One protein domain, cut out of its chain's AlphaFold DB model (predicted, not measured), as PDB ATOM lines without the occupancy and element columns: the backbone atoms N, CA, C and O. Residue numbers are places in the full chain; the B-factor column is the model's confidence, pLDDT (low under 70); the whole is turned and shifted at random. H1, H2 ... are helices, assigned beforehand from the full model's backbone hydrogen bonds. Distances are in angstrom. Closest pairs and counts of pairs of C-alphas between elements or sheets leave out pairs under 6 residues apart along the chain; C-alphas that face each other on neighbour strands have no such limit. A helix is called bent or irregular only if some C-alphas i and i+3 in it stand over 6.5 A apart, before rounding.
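Overview. This is residues 113 to 163 of the 264 residues of an uncharacterized protein of Pseudobutyrivibrio sp. OR37 (UniProt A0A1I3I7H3). One long helix, H1, makes most of the length of this domain, and after it the chain folds back along one side of it to the short helix H2, then turns again into H3, which packs with its beginning on the second half of H1. H2 and H3 are separate from each other, each next to a different part of H1, and H3 slants away from H1 toward its own end. The printed part has 51 residues with three named helices, in the order H1, H2, H3, and no named strand; the class is all helix. The whole is compact, with a radius of gyration of the C-alphas of 11.0 A, yet elongated in outline, spanning 32 by 19 by 14 A.

Along the chain. The printed part begins at Glu 113, with its C-alpha at (-27.273, -59.867, 13.402). H1 takes residues 117 to 134, from C-alpha 117 at (-28.355, -54.027, 20.962) to C-alpha 134 at (-17.714, -37.907, 3.683), a length of 25.9 A. H2 takes residues 143 to 148 and is 8.9 A long from first to last C-alpha. H3 takes residues 153 to 161 and is 12.5 A long, ending at C-alpha 161 at (-25.959, -38.761, -5.233). No helix is bent or irregular.

Arrangement. H1 is the longest helix and touches both of the others. With residues 121 to 124 alone it only just touches H2, with 3 pairs of C-alphas within 8 A; the closest C-alphas are those of Tyr 124 and Phe 143, 6.8 A apart. The lines of H1 and H2 are about perpendicular, at 79 degrees. With residues 127 to 131 alone H1 touches H3, and the closest C-alphas are those of Ile 131 and Pro 153, 5.5 A apart. H1 and H3 run the same way at a steep tilt of 47 degrees. H2 and H3 are apart, though they follow each other in the chain. In H1 and H3 every backbone O i to N i+4 pair is within hydrogen-bond range; in H2 it is 1 of 2.

Size, cuts and confidence. The two C-alphas farthest apart are those of Ser 116 and Asn 163, 33.1 A. From the first printed C-alpha, of Glu 113, to the last, of Asn 163, it is 28.6 A. The printed part has no cut. The link from H1 to H2, with 8 residues between them, is short, and the link from H2 to H3, with 4 residues, is tight. The mean pLDDT of the printed part is 84.9; the model's confidence is low, under 70, at residues 160 to 163, of which 160 and 161 belong to H3.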
ATOM      1  N   GLU A 113     -26.047 -59.366  12.776       87.75
ATOM      2  CA  GLU A 113     -27.273 -59.867  13.402       87.75
ATOM      3  C   GLU A 113     -27.029 -60.397  14.823       87.75
ATOM      4  O   GLU A 113     -27.876 -60.213  15.701       87.75
ATOM      5  N   HIS A 114     -25.854 -60.983  15.066       89.81
ATOM      6  CA  HIS A 114     -25.492 -61.621  16.335       89.81
ATOM      7  C   HIS A 114     -24.995 -60.653  17.417       89.81
ATOM      8  O   HIS A 114     -24.784 -61.075  18.554       89.81
ATOM      9  N   ASP A 115     -24.820 -59.374  17.087       90.88
ATOM     10  CA  ASP A 115     -24.392 -58.363  18.052       90.88
ATOM     11  C   ASP A 115     -25.521 -58.021  19.038       90.88
ATOM     12  O   ASP A 115     -26.713 -58.049  18.695       90.88
ATOM     13  N   SER A 116     -25.148 -57.662  20.269       91.00
ATOM     14  CA  SER A 116     -26.092 -57.112  21.245       91.00
ATOM     15  C   SER A 116     -26.614 -55.747  20.790       91.00
ATOM     16  O   SER A 116     -25.976 -55.054  19.994       91.00
ATOM     17  N   ASP A 117     -27.763 -55.324  21.319       89.12
ATOM     18  CA  ASP A 117     -28.355 -54.027  20.962       89.12
ATOM     19  C   ASP A 117     -27.431 -52.845  21.300       89.12
ATOM     20  O   ASP A 117     -27.389 -51.860  20.562       89.12
ATOM     21  N   GLU A 118     -26.634 -52.963  22.367       89.62
ATOM     22  CA  GLU A 118     -25.618 -51.972  22.742       89.62
ATOM     23  C   GLU A 118     -24.515 -51.852  21.680       89.62
ATOM     24  O   GLU A 118     -24.177 -50.743  21.263       89.62
ATOM     25  N   ILE A 119     -24.006 -52.986  21.179       89.88
ATOM     26  CA  ILE A 119     -22.970 -53.021  20.135       89.88
ATOM     27  C   ILE A 119     -23.536 -52.510  18.806       89.88
ATOM     28  O   ILE A 119     -22.893 -51.714  18.122       89.88
ATOM     29  N   LYS A 120     -24.772 -52.888  18.458       89.81
ATOM     30  CA  LYS A 120     -25.460 -52.376  17.261       89.81
ATOM     31  C   LYS A 120     -25.612 -50.858  17.311       89.81
ATOM     32  O   LYS A 120     -25.382 -50.190  16.304       89.81
ATOM     33  N   LEU A 121     -25.969 -50.300  18.468       91.25
ATOM     34  CA  LEU A 121     -26.092 -48.853  18.648       91.25
ATOM     35  C   LEU A 121     -24.739 -48.142  18.520       91.25
ATOM     36  O   LEU A 121     -24.652 -47.082  17.896       91.25
ATOM     37  N   GLU A 122     -23.673 -48.719  19.071       92.31
ATOM     38  CA  GLU A 122     -22.314 -48.200  18.908       92.31
ATOM     39  C   GLU A 122     -21.895 -48.188  17.431       92.31
ATOM     40  O   GLU A 122     -21.488 -47.145  16.910       92.31
ATOM     41  N   LYS A 123     -22.092 -49.304  16.724       91.31
ATOM     42  CA  LYS A 123     -21.765 -49.450  15.300       91.31
ATOM     43  C   LYS A 123     -22.574 -48.521  14.401       91.31
ATOM     44  O   LYS A 123     -22.030 -47.937  13.467       91.31
ATOM     45  N   TYR A 124     -23.845 -48.304  14.720       92.75
ATOM     46  CA  TYR A 124     -24.678 -47.308  14.052       92.75
ATOM     47  C   TYR A 124     -24.129 -45.881  14.212       92.75
ATOM     48  O   TYR A 124     -24.104 -45.104  13.254       92.75
ATOM     49  N   ASN A 125     -23.658 -45.526  15.412       92.44
ATOM     50  CA  ASN A 125     -23.055 -44.216  15.653       92.44
ATOM     51  C   ASN A 125     -21.746 -44.043  14.868       92.44
ATOM     52  O   ASN A 125     -21.477 -42.946  14.373       92.44
ATOM     53  N   GLU A 126     -20.938 -45.100  14.743       92.00
ATOM     54  CA  GLU A 126     -19.750 -45.107  13.879       92.00
ATOM     55  C   GLU A 126     -20.129 -44.890  12.411       92.00
ATOM     56  O   GLU A 126     -19.590 -43.981  11.777       92.00
ATOM     57  N   LEU A 127     -21.121 -45.626  11.902       92.81
ATOM     58  CA  LEU A 127     -21.644 -45.466  10.543       92.81
ATOM     59  C   LEU A 127     -22.104 -44.028  10.268       92.81
ATOM     60  O   LEU A 127     -21.701 -43.424   9.274       92.81
ATOM     61  N   CYS A 128     -22.877 -43.429  11.177       90.62
ATOM     62  CA  CYS A 128     -23.344 -42.050  11.034       90.62
ATOM     63  C   CYS A 128     -22.196 -41.029  11.012       90.62
ATOM     64  O   CYS A 128     -22.269 -40.030  10.292       90.62
ATOM     65  N   LYS A 129     -21.138 -41.253  11.806       90.94
ATOM     66  CA  LYS A 129     -19.936 -40.402  11.799       90.94
ATOM     67  C   LYS A 129     -19.196 -40.507  10.471       90.94
ATOM     68  O   LYS A 129     -18.809 -39.472   9.932       90.94
ATOM     69  N   VAL A 130     -19.040 -41.724   9.947       89.88
ATOM     70  CA  VAL A 130     -18.408 -41.965   8.645       89.88
ATOM     71  C   VAL A 130     -19.200 -41.248   7.555       89.88
ATOM     72  O   VAL A 130     -18.639 -40.367   6.912       89.88
ATOM     73  N   ILE A 131     -20.512 -41.483   7.431       89.19
ATOM     74  CA  ILE A 131     -21.361 -40.817   6.422       89.19
ATOM     75  C   ILE A 131     -21.197 -39.290   6.459       89.19
ATOM     76  O   ILE A 131     -20.908 -38.686   5.429       89.19
ATOM     77  N   LYS A 132     -21.286 -38.666   7.643       87.62
ATOM     78  CA  LYS A 132     -21.115 -37.208   7.786       87.62
ATOM     79  C   LYS A 132     -19.725 -36.723   7.394       87.62
ATOM     80  O   LYS A 132     -19.603 -35.678   6.764       87.62
ATOM     81  N   SER A 133     -18.682 -37.465   7.764       86.38
ATOM     82  CA  SER A 133     -17.304 -37.095   7.425       86.38
ATOM     83  C   SER A 133     -17.056 -37.061   5.913       86.38
ATOM     84  O   SER A 133     -16.258 -36.245   5.459       86.38
ATOM     85  N   PHE A 134     -17.777 -37.885   5.144       83.00
ATOM     86  CA  PHE A 134     -17.714 -37.907   3.683       83.00
ATOM     87  C   PHE A 134     -18.671 -36.913   3.022       83.00
ATOM     88  O   PHE A 134     -18.264 -36.188   2.118       83.00
ATOM     89  N   ASN A 135     -19.927 -36.851   3.467       82.06
ATOM     90  CA  ASN A 135     -20.914 -35.922   2.937       82.06
ATOM     91  C   ASN A 135     -21.903 -35.492   4.034       82.06
ATOM     92  O   ASN A 135     -22.775 -36.249   4.460       82.06
ATOM     93  N   ASN A 136     -21.795 -34.230   4.458       82.06
ATOM     94  CA  ASN A 136     -22.653 -33.647   5.494       82.06
ATOM     95  C   ASN A 136     -24.125 -33.487   5.071       82.06
ATOM     96  O   ASN A 136     -24.971 -33.238   5.929       82.06
ATOM     97  N   TYR A 137     -24.430 -33.607   3.777       76.94
ATOM     98  CA  TYR A 137     -25.765 -33.408   3.214       76.94
ATOM     99  C   TYR A 137     -26.548 -34.715   3.037       76.94
ATOM    100  O   TYR A 137     -27.725 -34.674   2.683       76.94
ATOM    101  N   VAL A 138     -25.922 -35.872   3.289       79.62
ATOM    102  CA  VAL A 138     -26.611 -37.167   3.246       79.62
ATOM    103  C   VAL A 138     -27.511 -37.304   4.476       79.62
ATOM    104  O   VAL A 138     -27.018 -37.209   5.607       79.62
ATOM    105  N   PRO A 139     -28.829 -37.524   4.300       81.00
ATOM    106  CA  PRO A 139     -29.718 -37.767   5.423       81.00
ATOM    107  C   PRO A 139     -29.315 -39.070   6.113       81.00
ATOM    108  O   PRO A 139     -29.165 -40.111   5.476       81.00
ATOM    109  N   LEU A 140     -29.138 -39.008   7.432       86.31
ATOM    110  CA  LEU A 140     -28.812 -40.196   8.208       86.31
ATOM    111  C   LEU A 140     -30.045 -41.106   8.320       86.31
ATOM    112  O   LEU A 140     -31.128 -40.598   8.628       86.31
ATOM    113  N   PRO A 141     -29.898 -42.427   8.121       85.44
ATOM    114  CA  PRO A 141     -30.974 -43.372   8.407       85.44
ATOM    115  C   PRO A 141     -31.304 -43.337   9.897       85.44
ATOM    116  O   PRO A 141     -30.416 -43.107  10.706       85.44
ATOM    117  N   GLU A 142     -32.546 -43.618  10.286       88.75
ATOM    118  CA  GLU A 142     -32.848 -43.888  11.695       88.75
ATOM    119  C   GLU A 142     -32.333 -45.277  12.101       88.75
ATOM    120  O   GLU A 142     -32.367 -46.215  11.302       88.75
ATOM    121  N   PHE A 143     -31.948 -45.459  13.367       87.50
ATOM    122  CA  PHE A 143     -31.432 -46.734  13.894       87.50
ATOM    123  C   PHE A 143     -32.324 -47.943  13.554       87.50
ATOM    124  O   PHE A 143     -31.853 -48.964  13.057       87.50
ATOM    125  N   ASN A 144     -33.639 -47.794  13.736       86.00
ATOM    126  CA  ASN A 144     -34.617 -48.848  13.456       86.00
ATOM    127  C   ASN A 144     -34.775 -49.153  11.956       86.00
ATOM    128  O   ASN A 144     -35.198 -50.251  11.596       86.00
ATOM    129  N   GLN A 145     -34.491 -48.183  11.084       84.00
ATOM    130  CA  GLN A 145     -34.518 -48.367   9.631       84.00
ATOM    131  C   GLN A 145     -33.236 -49.055   9.157       84.00
ATOM    132  O   GLN A 145     -33.307 -50.000   8.374       84.00
ATOM    133  N   TRP A 146     -32.090 -48.643   9.704       88.75
ATOM    134  CA  TRP A 146     -30.788 -49.237   9.414       88.75
ATOM    135  C   TRP A 146     -30.719 -50.723   9.792       88.75
ATOM    136  O   TRP A 146     -30.262 -51.522   8.987       88.75
ATOM    137  N   ILE A 147     -31.253 -51.127  10.952       87.44
ATOM    138  CA  ILE A 147     -31.291 -52.550  11.351       87.44
ATOM    139  C   ILE A 147     -32.100 -53.407  10.363       87.44
ATOM    140  O   ILE A 147     -31.750 -54.555  10.100       87.44
ATOM    141  N   LYS A 148     -33.196 -52.866   9.813       85.81
ATOM    142  CA  LYS A 148     -34.064 -53.596   8.872       85.81
ATOM    143  C   LYS A 148     -33.439 -53.731   7.486       85.81
ATOM    144  O   LYS A 148     -33.669 -54.730   6.812       85.81
ATOM    145  N   HIS A 149     -32.674 -52.725   7.071       83.88
ATOM    146  CA  HIS A 149     -32.000 -52.671   5.777       83.88
ATOM    147  C   HIS A 149     -30.560 -52.168   5.967       83.88
ATOM    148  O   HIS A 149     -30.282 -50.984   5.751       83.88
ATOM    149  N   PRO A 150     -29.643 -53.050   6.404       86.31
ATOM    150  CA  PRO A 150     -28.277 -52.669   6.725       86.31
ATOM    151  C   PRO A 150     -27.470 -52.407   5.455       86.31
ATOM    152  O   PRO A 150     -27.006 -53.325   4.776       86.31
ATOM    153  N   LEU A 151     -27.308 -51.126   5.153       87.38
ATOM    154  CA  LEU A 151     -26.503 -50.619   4.049       87.38
ATOM    155  C   LEU A 151     -25.147 -50.111   4.548       87.38
ATOM    156  O   LEU A 151     -25.016 -49.694   5.706       87.38
ATOM    157  N   THR A 152     -24.155 -50.118   3.661       89.00
ATOM    158  CA  THR A 152     -22.835 -49.539   3.935       89.00
ATOM    159  C   THR A 152     -22.881 -48.009   3.842       89.00
ATOM    160  O   THR A 152     -23.777 -47.456   3.193       89.00
ATOM    161  N   PRO A 153     -21.930 -47.278   4.452       88.81
ATOM    162  CA  PRO A 153     -21.823 -45.832   4.249       88.81
ATOM    163  C   PRO A 153     -21.750 -45.430   2.767       88.81
ATOM    164  O   PRO A 153     -22.366 -44.437   2.381       88.81
ATOM    165  N   PHE A 154     -21.052 -46.211   1.935       87.31
ATOM    166  CA  PHE A 154     -20.977 -46.000   0.489       87.31
ATOM    167  C   PHE A 154     -22.358 -46.023  -0.175       87.31
ATOM    168  O   PHE A 154     -22.685 -45.112  -0.934       87.31
ATOM    169  N   ASP A 155     -23.200 -47.003   0.162       86.06
ATOM    170  CA  ASP A 155     -24.558 -47.116  -0.381       86.06
ATOM    171  C   ASP A 155     -25.419 -45.896  -0.023       86.06
ATOM    172  O   ASP A 155     -26.194 -45.418  -0.852       86.06
ATOM    173  N   TYR A 156     -25.274 -45.343   1.189       83.81
ATOM    174  CA  TYR A 156     -25.979 -44.121   1.598       83.81
ATOM    175  C   TYR A 156     -25.520 -42.888   0.816       83.81
ATOM    176  O   TYR A 156     -26.350 -42.079   0.407       83.81
ATOM    177  N   VAL A 157     -24.214 -42.750   0.582       83.12
ATOM    178  CA  VAL A 157     -23.657 -41.634  -0.197       83.12
ATOM    179  C   VAL A 157     -24.099 -41.734  -1.659       83.12
ATOM    180  O   VAL A 157     -24.693 -40.796  -2.187       83.12
ATOM    181  N   ILE A 158     -23.907 -42.894  -2.289       82.44
ATOM    182  CA  ILE A 158     -24.240 -43.124  -3.701       82.44
ATOM    183  C   ILE A 158     -25.747 -43.042  -3.936       82.44
ATOM    184  O   ILE A 158     -26.167 -42.458  -4.928       82.44
ATOM    185  N   SER A 159     -26.584 -43.604  -3.059       75.00
ATOM    186  CA  SER A 159     -28.045 -43.543  -3.225       75.00
ATOM    187  C   SER A 159     -28.603 -42.127  -3.086       75.00
ATOM    188  O   SER A 159     -29.655 -41.837  -3.662       75.00
ATOM    189  N   HIS A 160     -27.905 -41.243  -2.370       65.62
ATOM    190  CA  HIS A 160     -28.241 -39.823  -2.299       65.62
ATOM    191  C   HIS A 160     -27.712 -39.045  -3.508       65.62
ATOM    192  O   HIS A 160     -28.439 -38.234  -4.063       65.62
ATOM    193  N   GLU A 161     -26.508 -39.352  -3.997       64.12
ATOM    194  CA  GLU A 161     -25.959 -38.761  -5.233       64.12
ATOM    195  C   GLU A 161     -26.705 -39.222  -6.501       64.12
ATOM    196  O   GLU A 161     -26.872 -38.462  -7.452       64.12
ATOM    197  N   SER A 162     -27.194 -40.464  -6.504       56.22
ATOM    198  CA  SER A 162     -27.936 -41.087  -7.613       56.22
ATOM    199  C   SER A 162     -29.434 -40.789  -7.568       56.22
ATOM    200  O   SER A 162     -30.143 -41.050  -8.539       56.22
ATOM    201  N   ASN A 163     -29.933 -40.247  -6.454       47.91
ATOM    202  CA  ASN A 163     -31.242 -39.620  -6.411       47.91
ATOM    203  C   ASN A 163     -31.063 -38.144  -6.767       47.91
ATOM    204  O   ASN A 163     -30.639 -37.369  -5.912       47.91
TER     205      ASN A 163